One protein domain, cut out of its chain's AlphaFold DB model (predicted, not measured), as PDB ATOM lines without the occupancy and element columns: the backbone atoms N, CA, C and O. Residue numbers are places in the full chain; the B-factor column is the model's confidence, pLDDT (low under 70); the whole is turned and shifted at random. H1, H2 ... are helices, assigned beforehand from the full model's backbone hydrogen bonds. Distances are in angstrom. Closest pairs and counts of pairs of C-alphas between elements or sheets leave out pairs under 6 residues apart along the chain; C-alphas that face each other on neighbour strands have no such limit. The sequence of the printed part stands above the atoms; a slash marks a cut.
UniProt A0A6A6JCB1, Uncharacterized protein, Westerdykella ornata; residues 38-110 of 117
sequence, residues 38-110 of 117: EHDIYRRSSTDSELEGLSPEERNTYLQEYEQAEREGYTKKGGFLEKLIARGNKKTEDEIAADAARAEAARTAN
ATOM      1  N   GLU A  38     -84.427 424.839 -44.510       47.25
ATOM      2  CA  GLU A  38     -84.002 425.047 -43.112       47.25
ATOM      3  C   GLU A  38     -82.676 425.821 -43.038       47.25
ATOM      4  O   GLU A  38     -82.499 426.686 -42.177       47.25
ATOM      5  N   HIS A  39     -81.766 425.576 -43.986       49.41
ATOM      6  CA  HIS A  39     -80.481 426.271 -44.076       49.41
ATOM      7  C   HIS A  39     -80.633 427.718 -44.581       49.41
ATOM      8  O   HIS A  39     -79.886 428.600 -44.157       49.41
ATOM      9  N   ASP A  40     -81.619 427.990 -45.440       49.84
ATOM     10  CA  ASP A  40     -81.967 429.320 -45.949       49.84
ATOM     11  C   ASP A  40     -82.722 430.140 -44.893       49.84
ATOM     12  O   ASP A  40     -82.434 431.319 -44.716       49.84
ATOM     13  N   ILE A  41     -83.604 429.521 -44.095       50.00
ATOM     14  CA  ILE A  41     -84.247 430.185 -42.948       50.00
ATOM     15  C   ILE A  41     -83.213 430.531 -41.870       50.00
ATOM     16  O   ILE A  41     -83.239 431.648 -41.357       50.00
ATOM     17  N   TYR A  42     -82.267 429.636 -41.565       45.91
ATOM     18  CA  TYR A  42     -81.192 429.915 -40.605       45.91
ATOM     19  C   TYR A  42     -80.185 430.950 -41.142       45.91
ATOM     20  O   TYR A  42     -79.703 431.808 -40.398       45.91
ATOM     21  N   ARG A  43     -79.903 430.943 -42.456       50.97
ATOM     22  CA  ARG A  43     -79.138 432.011 -43.122       50.97
ATOM     23  C   ARG A  43     -79.879 433.339 -43.070       50.97
ATOM     24  O   ARG A  43     -79.274 434.329 -42.672       50.97
ATOM     25  N   ARG A  44     -81.168 433.382 -43.413       47.16
ATOM     26  CA  ARG A  44     -81.995 434.598 -43.376       47.16
ATOM     27  C   ARG A  44     -82.139 435.144 -41.961       47.16
ATOM     28  O   ARG A  44     -81.925 436.337 -41.784       47.16
ATOM     29  N   SER A  45     -82.362 434.304 -40.946       51.31
ATOM     30  CA  SER A  45     -82.390 434.757 -39.544       51.31
ATOM     31  C   SER A  45     -81.038 435.316 -39.096       51.31
ATOM     32  O   SER A  45     -80.983 436.287 -38.350       51.31
ATOM     33  N   SER A  46     -79.935 434.749 -39.597       53.53
ATOM     34  CA  SER A  46     -78.584 435.282 -39.378       53.53
ATOM     35  C   SER A  46     -78.313 436.582 -40.146       53.53
ATOM     36  O   SER A  46     -77.426 437.337 -39.756       53.53
ATOM     37  N   THR A  47     -79.055 436.837 -41.230       53.69
ATOM     38  CA  THR A  47     -78.938 438.036 -42.075       53.69
ATOM     39  C   THR A  47     -79.717 439.206 -41.472       53.69
ATOM     40  O   THR A  47     -79.194 440.316 -41.410       53.69
ATOM     41  N   ASP A  48     -80.925 438.954 -40.954       50.75
ATOM     42  CA  ASP A  48     -81.726 439.960 -40.241       50.75
ATOM     43  C   ASP A  48     -81.032 440.419 -38.952       50.75
ATOM     44  O   ASP A  48     -80.968 441.615 -38.692       50.75
ATOM     45  N   SER A  49     -80.362 439.524 -38.214       58.94
ATOM     46  CA  SER A  49     -79.628 439.904 -36.994       58.94
ATOM     47  C   SER A  49     -78.515 440.945 -37.206       58.94
ATOM     48  O   SER A  49     -78.226 441.720 -36.292       58.94
ATOM     49  N   GLU A  50     -77.877 441.009 -38.382       62.00
ATOM     50  CA  GLU A  50     -76.865 442.045 -38.658       62.00
ATOM     51  C   GLU A  50     -77.488 443.412 -38.981       62.00
ATOM     52  O   GLU A  50     -76.864 444.438 -38.710       62.00
ATOM     53  N   LEU A  51     -78.720 443.431 -39.499       63.03
ATOM     54  CA  LEU A  51     -79.516 444.639 -39.749       63.03
ATOM     55  C   LEU A  51     -80.263 445.111 -38.489       63.03
ATOM     56  O   LEU A  51     -80.408 446.314 -38.268       63.03
ATOM     57  N   GLU A  52     -80.697 444.186 -37.631       69.50
ATOM     58  CA  GLU A  52     -81.372 444.460 -36.357       69.50
ATOM     59  C   GLU A  52     -80.442 445.118 -35.329       69.50
ATOM     60  O   GLU A  52     -80.893 445.926 -34.516       69.50
ATOM     61  N   GLY A  53     -79.140 444.819 -35.394       69.75
ATOM     62  CA  GLY A  53     -78.113 445.430 -34.546       69.75
ATOM     63  C   GLY A  53     -77.712 446.857 -34.942       69.75
ATOM     64  O   GLY A  53     -76.909 447.471 -34.240       69.75
ATOM     65  N   LEU A  54     -78.238 447.385 -36.051       76.06
ATOM     66  CA  LEU A  54     -77.898 448.719 -36.542       76.06
ATOM     67  C   LEU A  54     -78.617 449.821 -35.769       76.06
ATOM     68  O   LEU A  54     -79.806 449.728 -35.440       76.06
ATOM     69  N   SER A  55     -77.907 450.927 -35.558       82.75
ATOM     70  CA  SER A  55     -78.518 452.149 -35.048       82.75
ATOM     71  C   SER A  55     -79.575 452.692 -36.032       82.75
ATOM     72  O   SER A  55     -79.511 452.429 -37.238       82.75
ATOM     73  N   PRO A  56     -80.561 453.479 -35.566       82.50
ATOM     74  CA  PRO A  56     -81.566 454.074 -36.449       82.50
ATOM     75  C   PRO A  56     -80.973 454.879 -37.620       82.50
ATOM     76  O   PRO A  56     -81.535 454.871 -38.713       82.50
ATOM     77  N   GLU A  57     -79.828 455.534 -37.416       82.62
ATOM     78  CA  GLU A  57     -79.121 456.303 -38.449       82.62
ATOM     79  C   GLU A  57     -78.488 455.404 -39.520       82.62
ATOM     80  O   GLU A  57     -78.582 455.687 -40.718       82.62
ATOM     81  N   GLU A  58     -77.900 454.280 -39.112       78.50
ATOM     82  CA  GLU A  58     -77.354 453.275 -40.029       78.50
ATOM     83  C   GLU A  58     -78.459 452.590 -40.836       78.50
ATOM     84  O   GLU A  58     -78.287 452.364 -42.031       78.50
ATOM     85  N   ARG A  59     -79.629 452.344 -40.233       81.81
ATOM     86  CA  ARG A  59     -80.799 451.822 -40.960       81.81
ATOM     87  C   ARG A  59     -81.328 452.807 -41.999       81.81
ATOM     88  O   ARG A  59     -81.664 452.394 -43.103       81.81
ATOM     89  N   ASN A  60     -81.358 454.103 -41.689       83.06
ATOM     90  CA  ASN A  60     -81.716 455.123 -42.677       83.06
ATOM     91  C   ASN A  60     -80.695 455.195 -43.816       83.06
ATOM     92  O   ASN A  60     -81.083 455.293 -44.977       83.06
ATOM     93  N   THR A  61     -79.405 455.108 -43.494       84.06
ATOM     94  CA  THR A  61     -78.335 455.082 -44.500       84.06
ATOM     95  C   THR A  61     -78.456 453.845 -45.390       84.06
ATOM     96  O   THR A  61     -78.369 453.956 -46.610       84.06
ATOM     97  N   TYR A  62     -78.728 452.681 -44.796       83.38
ATOM     98  CA  TYR A  62     -79.001 451.441 -45.518       83.38
ATOM     99  C   TYR A  62     -80.176 451.590 -46.483       83.38
ATOM    100  O   TYR A  62     -80.028 451.273 -47.656       83.38
ATOM    101  N   LEU A  63     -81.316 452.109 -46.014       84.81
ATOM    102  CA  LEU A  63     -82.508 452.296 -46.844       84.81
ATOM    103  C   LEU A  63     -82.242 453.253 -48.011       84.81
ATOM    104  O   LEU A  63     -82.568 452.928 -49.147       84.81
ATOM    105  N   GLN A  64     -81.580 454.383 -47.754       85.12
ATOM    106  CA  GLN A  64     -81.244 455.356 -48.797       85.12
ATOM    107  C   GLN A  64     -80.297 454.781 -49.851       85.12
ATOM    108  O   GLN A  64     -80.520 454.953 -51.050       85.12
ATOM    109  N   GLU A  65     -79.235 454.093 -49.425       84.75
ATOM    110  CA  GLU A  65     -78.313 453.464 -50.368       84.75
ATOM    111  C   GLU A  65     -78.960 452.279 -51.095       84.75
ATOM    112  O   GLU A  65     -78.606 452.017 -52.243       84.75
ATOM    113  N   TYR A  66     -79.915 451.589 -50.466       84.06
ATOM    114  CA  TYR A  66     -80.658 450.487 -51.072       84.06
ATOM    115  C   TYR A  66     -81.584 450.985 -52.179       84.06
ATOM    116  O   TYR A  66     -81.500 450.491 -53.299       84.06
ATOM    117  N   GLU A  67     -82.378 452.026 -51.923       84.00
ATOM    118  CA  GLU A  67     -83.201 452.671 -52.955       84.00
ATOM    119  C   GLU A  67     -82.342 453.199 -54.112       84.00
ATOM    120  O   GLU A  67     -82.705 453.094 -55.288       84.00
ATOM    121  N   GLN A  68     -81.164 453.739 -53.795       82.44
ATOM    122  CA  GLN A  68     -80.228 454.195 -54.810       82.44
ATOM    123  C   GLN A  68     -79.659 453.032 -55.634       82.44
ATOM    124  O   GLN A  68     -79.586 453.143 -56.858       82.44
ATOM    125  N   ALA A  69     -79.305 451.919 -54.994       82.75
ATOM    126  CA  ALA A  69     -78.794 450.728 -55.660       82.75
ATOM    127  C   ALA A  69     -79.865 450.019 -56.501       82.75
ATOM    128  O   ALA A  69     -79.550 449.565 -57.596       82.75
ATOM    129  N   GLU A  70     -81.124 449.969 -56.054       83.75
ATOM    130  CA  GLU A  70     -82.236 449.442 -56.859       83.75
ATOM    131  C   GLU A  70     -82.460 450.274 -58.121       83.75
ATOM    132  O   GLU A  70     -82.692 449.736 -59.202       83.75
ATOM    133  N   ARG A  71     -82.339 451.597 -58.004       83.50
ATOM    134  CA  ARG A  71     -82.498 452.506 -59.139       83.50
ATOM    135  C   ARG A  71     -81.326 452.444 -60.120       83.50
ATOM    136  O   ARG A  71     -81.535 452.585 -61.322       83.50
ATOM    137  N   GLU A  72     -80.100 452.296 -59.624       85.31
ATOM    138  CA  GLU A  72     -78.876 452.327 -60.439       85.31
ATOM    139  C   GLU A  72     -78.413 450.932 -60.895       85.31
ATOM    140  O   GLU A  72     -77.623 450.817 -61.831       85.31
ATOM    141  N   GLY A  73     -78.923 449.867 -60.277       81.88
ATOM    142  CA  GLY A  73     -78.555 448.475 -60.544       81.88
ATOM    143  C   GLY A  73     -77.212 448.047 -59.940       81.88
ATOM    144  O   GLY A  73     -76.770 446.923 -60.174       81.88
ATOM    145  N   TYR A  74     -76.542 448.914 -59.178       74.81
ATOM    146  CA  TYR A  74     -75.286 448.609 -58.494       74.81
ATOM    147  C   TYR A  74     -75.184 449.360 -57.164       74.81
ATOM    148  O   TYR A  74     -75.698 450.466 -57.010       74.81
ATOM    149  N   THR A  75     -74.491 448.766 -56.192       78.94
ATOM    150  CA  THR A  75     -74.213 449.416 -54.910       78.94
ATOM    151  C   THR A  75     -73.058 450.405 -55.043       78.94
ATOM    152  O   THR A  75     -72.107 450.209 -55.806       78.94
ATOM    153  N   LYS A  76     -73.123 451.501 -54.288       79.62
ATOM    154  CA  LYS A  76     -72.060 452.506 -54.273       79.62
ATOM    155  C   LYS A  76     -70.781 451.924 -53.661       79.62
ATOM    156  O   LYS A  76     -70.790 451.469 -52.518       79.62
ATOM    157  N   LYS A  77     -69.663 452.028 -54.390       78.06
ATOM    158  CA  LYS A  77     -68.337 451.631 -53.888       78.06
ATOM    159  C   LYS A  77     -67.960 452.421 -52.633       78.06
ATOM    160  O   LYS A  77     -68.048 453.650 -52.621       78.06
ATOM    161  N   GLY A  78     -67.540 451.723 -51.585       77.56
ATOM    162  CA  GLY A  78     -67.248 452.263 -50.255       77.56
ATOM    163  C   GLY A  78     -68.480 452.623 -49.416       77.56
ATOM    164  O   GLY A  78     -68.316 453.135 -48.302       77.56
ATOM    165  N   GLY A  79     -69.688 452.375 -49.934       80.94
ATOM    166  CA  GLY A  79     -70.957 452.607 -49.250       80.94
ATOM    167  C   GLY A  79     -71.176 451.676 -48.062       80.94
ATOM    168  O   GLY A  79     -70.444 450.705 -47.840       80.94
ATOM    169  N   PHE A  80     -72.195 451.984 -47.278       79.31
ATOM    170  CA  PHE A  80     -72.640 451.155 -46.167       79.31
ATOM    171  C   PHE A  80     -73.073 449.759 -46.642       79.31
ATOM    172  O   PHE A  80     -72.645 448.760 -46.064       79.31
ATOM    173  N   LEU A  81     -73.806 449.670 -47.757       80.06
ATOM    174  CA  LEU A  81     -74.191 448.391 -48.374       80.06
ATOM    175  C   LEU A  81     -72.990 447.514 -48.750       80.06
ATOM    176  O   LEU A  81     -72.981 446.320 -48.462       80.06
ATOM    177  N   GLU A  82     -71.950 448.091 -49.356       81.69
ATOM    178  CA  GLU A  82     -70.750 447.334 -49.742       81.69
ATOM    179  C   GLU A  82     -70.001 446.801 -48.512       81.69
ATOM    180  O   GLU A  82     -69.503 445.676 -48.523       81.69
ATOM    181  N   LYS A  83     -69.977 447.566 -47.415       80.00
ATOM    182  CA  LYS A  83     -69.368 447.135 -46.149       80.00
ATOM    183  C   LYS A  83     -70.136 445.989 -45.499       80.00
ATOM    184  O   LYS A  83     -69.499 445.073 -44.982       80.00
ATOM    185  N   LEU A  84     -71.469 446.017 -45.538       80.25
ATOM    186  CA  LEU A  84     -72.295 444.909 -45.051       80.25
ATOM    187  C   LEU A  84     -72.061 443.640 -45.872       80.25
ATOM    188  O   LEU A  84     -71.834 442.575 -45.304       80.25
ATOM    189  N   ILE A  85     -72.013 443.763 -47.200       80.56
ATOM    190  CA  ILE A  85     -71.713 442.638 -48.094       80.56
ATOM    191  C   ILE A  85     -70.313 442.076 -47.804       80.56
ATOM    192  O   ILE A  85     -70.146 440.868 -47.646       80.56
ATOM    193  N   ALA A  86     -69.303 442.940 -47.673       78.50
ATOM    194  CA  ALA A  86     -67.937 442.523 -47.362       78.50
ATOM    195  C   ALA A  86     -67.835 441.826 -45.996       78.50
ATOM    196  O   ALA A  86     -67.124 440.830 -45.856       78.50
ATOM    197  N   ARG A  87     -68.564 442.321 -44.991       79.56
ATOM    198  CA  ARG A  87     -68.648 441.703 -43.664       79.56
ATOM    199  C   ARG A  87     -69.292 440.316 -43.731       79.56
ATOM    200  O   ARG A  87     -68.738 439.378 -43.158       79.56
ATOM    201  N   GLY A  88     -70.398 440.174 -44.462       75.19
ATOM    202  CA  GLY A  88     -71.068 438.889 -44.675       75.19
ATOM    203  C   GLY A  88     -70.178 437.871 -45.396       75.19
ATOM    204  O   GLY A  88     -70.097 436.712 -44.981       75.19
ATOM    205  N   ASN A  89     -69.434 438.313 -46.416       76.31
ATOM    206  CA  ASN A  89     -68.470 437.470 -47.128       76.31
ATOM    207  C   ASN A  89     -67.364 436.982 -46.193       76.31
ATOM    208  O   ASN A  89     -67.129 435.782 -46.113       76.31
ATOM    209  N   LYS A  90     -66.773 437.883 -45.400       74.81
ATOM    210  CA  LYS A  90     -65.718 437.525 -44.447       74.81
ATOM    211  C   LYS A  90     -66.186 436.494 -43.418       74.81
ATOM    212  O   LYS A  90     -65.444 435.572 -43.102       74.81
ATOM    213  N   LYS A  91     -67.409 436.638 -42.894       72.19
ATOM    214  CA  LYS A  91     -67.994 435.661 -41.962       72.19
ATOM    215  C   LYS A  91     -68.169 434.296 -42.633       72.19
ATOM    216  O   LYS A  91     -67.771 433.287 -42.066       72.19
ATOM    217  N   THR A  92     -68.679 434.287 -43.864       74.31
ATOM    218  CA  THR A  92     -68.840 433.060 -44.659       74.31
ATOM    219  C   THR A  92     -67.492 432.386 -44.941       74.31
ATOM    220  O   THR A  92     -67.380 431.169 -44.834       74.31
ATOM    221  N   GLU A  93     -66.455 433.157 -45.277       67.81
ATOM    222  CA  GLU A  93     -65.096 432.645 -45.497       67.81
ATOM    223  C   GLU A  93     -64.503 432.012 -44.229       67.81
ATOM    224  O   GLU A  93     -63.889 430.948 -44.306       67.81
ATOM    225  N   ASP A  94     -64.720 432.627 -43.065       69.12
ATOM    226  CA  ASP A  94     -64.243 432.119 -41.775       69.12
ATOM    227  C   ASP A  94     -64.940 430.805 -41.384       69.12
ATOM    228  O   ASP A  94     -64.285 429.845 -40.977       69.12
ATOM    229  N   GLU A  95     -66.255 430.708 -41.607       70.19
ATOM    230  CA  GLU A  95     -67.022 429.477 -41.378       70.19
ATOM    231  C   GLU A  95     -66.563 428.333 -42.294       70.19
ATOM    232  O   GLU A  95     -66.383 427.205 -41.832       70.19
ATOM    233  N   ILE A  96     -66.298 428.621 -43.574       72.81
ATOM    234  CA  ILE A  96     -65.746 427.639 -44.520       72.81
ATOM    235  C   ILE A  96     -64.354 427.176 -44.067       72.81
ATOM    236  O   ILE A  96     -64.048 425.984 -44.136       72.81
ATOM    237  N   ALA A  97     -63.506 428.088 -43.585       71.25
ATOM    238  CA  ALA A  97     -62.174 427.749 -43.090       71.25
ATOM    239  C   ALA A  97     -62.231 426.887 -41.816       71.25
ATOM    240  O   ALA A  97     -61.482 425.915 -41.690       71.25
ATOM    241  N   ALA A  98     -63.140 427.203 -40.892       74.19
ATOM    242  CA  ALA A  98     -63.360 426.425 -39.678       74.19
ATOM    243  C   ALA A  98     -63.901 425.018 -39.984       74.19
ATOM    244  O   ALA A  98     -63.437 424.039 -39.392       74.19
ATOM    245  N   ASP A  99     -64.835 424.894 -40.932       67.25
ATOM    246  CA  ASP A  99     -65.346 423.596 -41.379       67.25
ATOM    247  C   ASP A  99     -64.257 422.768 -42.071       67.25
ATOM    248  O   ASP A  99     -64.076 421.593 -41.748       67.25
ATOM    249  N   ALA A 100     -63.441 423.391 -42.926       71.62
ATOM    250  CA  ALA A 100     -62.305 422.734 -43.564       71.62
ATOM    251  C   ALA A 100     -61.286 422.215 -42.535       71.62
ATOM    252  O   ALA A 100     -60.860 421.061 -42.614       71.62
ATOM    253  N   ALA A 101     -60.946 423.023 -41.526       72.81
ATOM    254  CA  ALA A 101     -60.061 422.615 -40.437       72.81
ATOM    255  C   ALA A 101     -60.655 421.456 -39.618       72.81
ATOM    256  O   ALA A 101     -59.953 420.509 -39.259       72.81
ATOM    257  N   ARG A 102     -61.969 421.480 -39.363       72.94
ATOM    258  CA  ARG A 102     -62.676 420.398 -38.668       72.94
ATOM    259  C   ARG A 102     -62.736 419.118 -39.503       72.94
ATOM    260  O   ARG A 102     -62.558 418.031 -38.952       72.94
ATOM    261  N   ALA A 103     -62.953 419.224 -40.809       68.94
ATOM    262  CA  ALA A 103     -62.962 418.099 -41.736       68.94
ATOM    263  C   ALA A 103     -61.569 417.456 -41.867       68.94
ATOM    264  O   ALA A 103     -61.457 416.228 -41.895       68.94
ATOM    265  N   GLU A 104     -60.500 418.256 -41.884       67.88
ATOM    266  CA  GLU A 104     -59.119 417.764 -41.869       67.88
ATOM    267  C   GLU A 104     -58.769 417.082 -40.535       67.88
ATOM    268  O   GLU A 104     -58.225 415.972 -40.523       67.88
ATOM    269  N   ALA A 105     -59.170 417.674 -39.407       69.56
ATOM    270  CA  ALA A 105     -59.024 417.058 -38.088       69.56
ATOM    271  C   ALA A 105     -59.803 415.730 -37.983       69.56
ATOM    272  O   ALA A 105     -59.296 414.750 -37.441       69.56
ATOM    273  N   ALA A 106     -61.005 415.646 -38.561       66.38
ATOM    274  CA  ALA A 106     -61.787 414.411 -38.603       66.38
ATOM    275  C   ALA A 106     -61.161 413.337 -39.514       66.38
ATOM    276  O   ALA A 106     -61.193 412.152 -39.173       66.38
ATOM    277  N   ARG A 107     -60.553 413.724 -40.647       63.12
ATOM    278  CA  ARG A 107     -59.819 412.798 -41.532       63.12
ATOM    279  C   ARG A 107     -58.555 412.247 -40.880       63.12
ATOM    280  O   ARG A 107     -58.260 411.068 -41.037       63.12
ATOM    281  N   THR A 108     -57.815 413.078 -40.156       63.03
ATOM    282  CA  THR A 108     -56.585 412.660 -39.465       63.03
ATOM    283  C   THR A 108     -56.869 411.854 -38.195       63.03
ATOM    284  O   THR A 108     -56.089 410.969 -37.852       63.03
ATOM    285  N   ALA A 109     -58.012 412.083 -37.539       60.03
ATOM    286  CA  ALA A 109     -58.450 411.319 -36.371       60.03
ATOM    287  C   ALA A 109     -59.014 409.920 -36.698       60.03
ATOM    288  O   ALA A 109     -59.108 409.090 -35.794       60.03
ATOM    289  N   ASN A 110     -59.369 409.621 -37.956       54.75
ATOM    290  CA  ASN A 110     -59.845 408.292 -38.360       54.75
ATOM    291  C   ASN A 110     -58.989 407.670 -39.486       54.75
ATOM    292  O   ASN A 110     -59.371 407.726 -40.656       54.75
TER     293      ASN A 110
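Overview. This is residues 38 to 110 of the 117 residues of an uncharacterized protein of Westerdykella ornata (UniProt A0A6A6JCB1). A long helical arm, H3, starts against the side of the crosswise helix H2, and a shorter helix, H1, comes in to one end of H2 from the same side, making an open hook with unequal arms. Residues 89 to 110 stick out, and with them H3 makes the longest axis. The printed part has 73 residues with three named helices, in the order H1, H2, H3, and no named strand; its class is all helix. It is only just loose, close to extended, with a radius of gyration of the C-alphas of 16.7 A and spans of 53 by 22 by 21 A.

Along the chain. Find C-alpha 38 at (-84.002, 425.047, -43.112); from there H1 runs through residues 38 to 52, 20.7 A. Next look at residues 56 to 72, which make H2, 24.2 A. H3 is residues 80 to 109, 43.4 A, and ends with C-alpha 109 at (-58.450, 411.319, -36.371).

Arrangement. Look first at Leu 51 and Arg 59, the closest C-alphas of H1 and H2, 7.4 A apart: these helices are close but not clearly touching. They run opposite ways at a steep tilt of 63 degrees. H1 and H3 are near each other, with 6 pairs of C-alphas within 10 A. H2, with residues 61 to 66 alone, touches residues 80 to 81 of H3; the closest C-alphas, of Tyr 62 and Leu 81, are 6.4 A apart. Their lines are about perpendicular, at 83 degrees. In H2 and H3 every O i to N i+4 pair is within hydrogen-bond range, in H1 9 of 11.

Size, cuts and confidence. The C-alphas of Arg 71 and Asn 110 are the two farthest apart, 53.8 A. Residues 38 to 45 of H1 also stand free. The printed part has no cut; the link from H1 to H2 is tight and that from H2 to H3 is short. The mean pLDDT of the printed part is 71.7, and residues 38 to 53 and 103 to 110 are among those under 70.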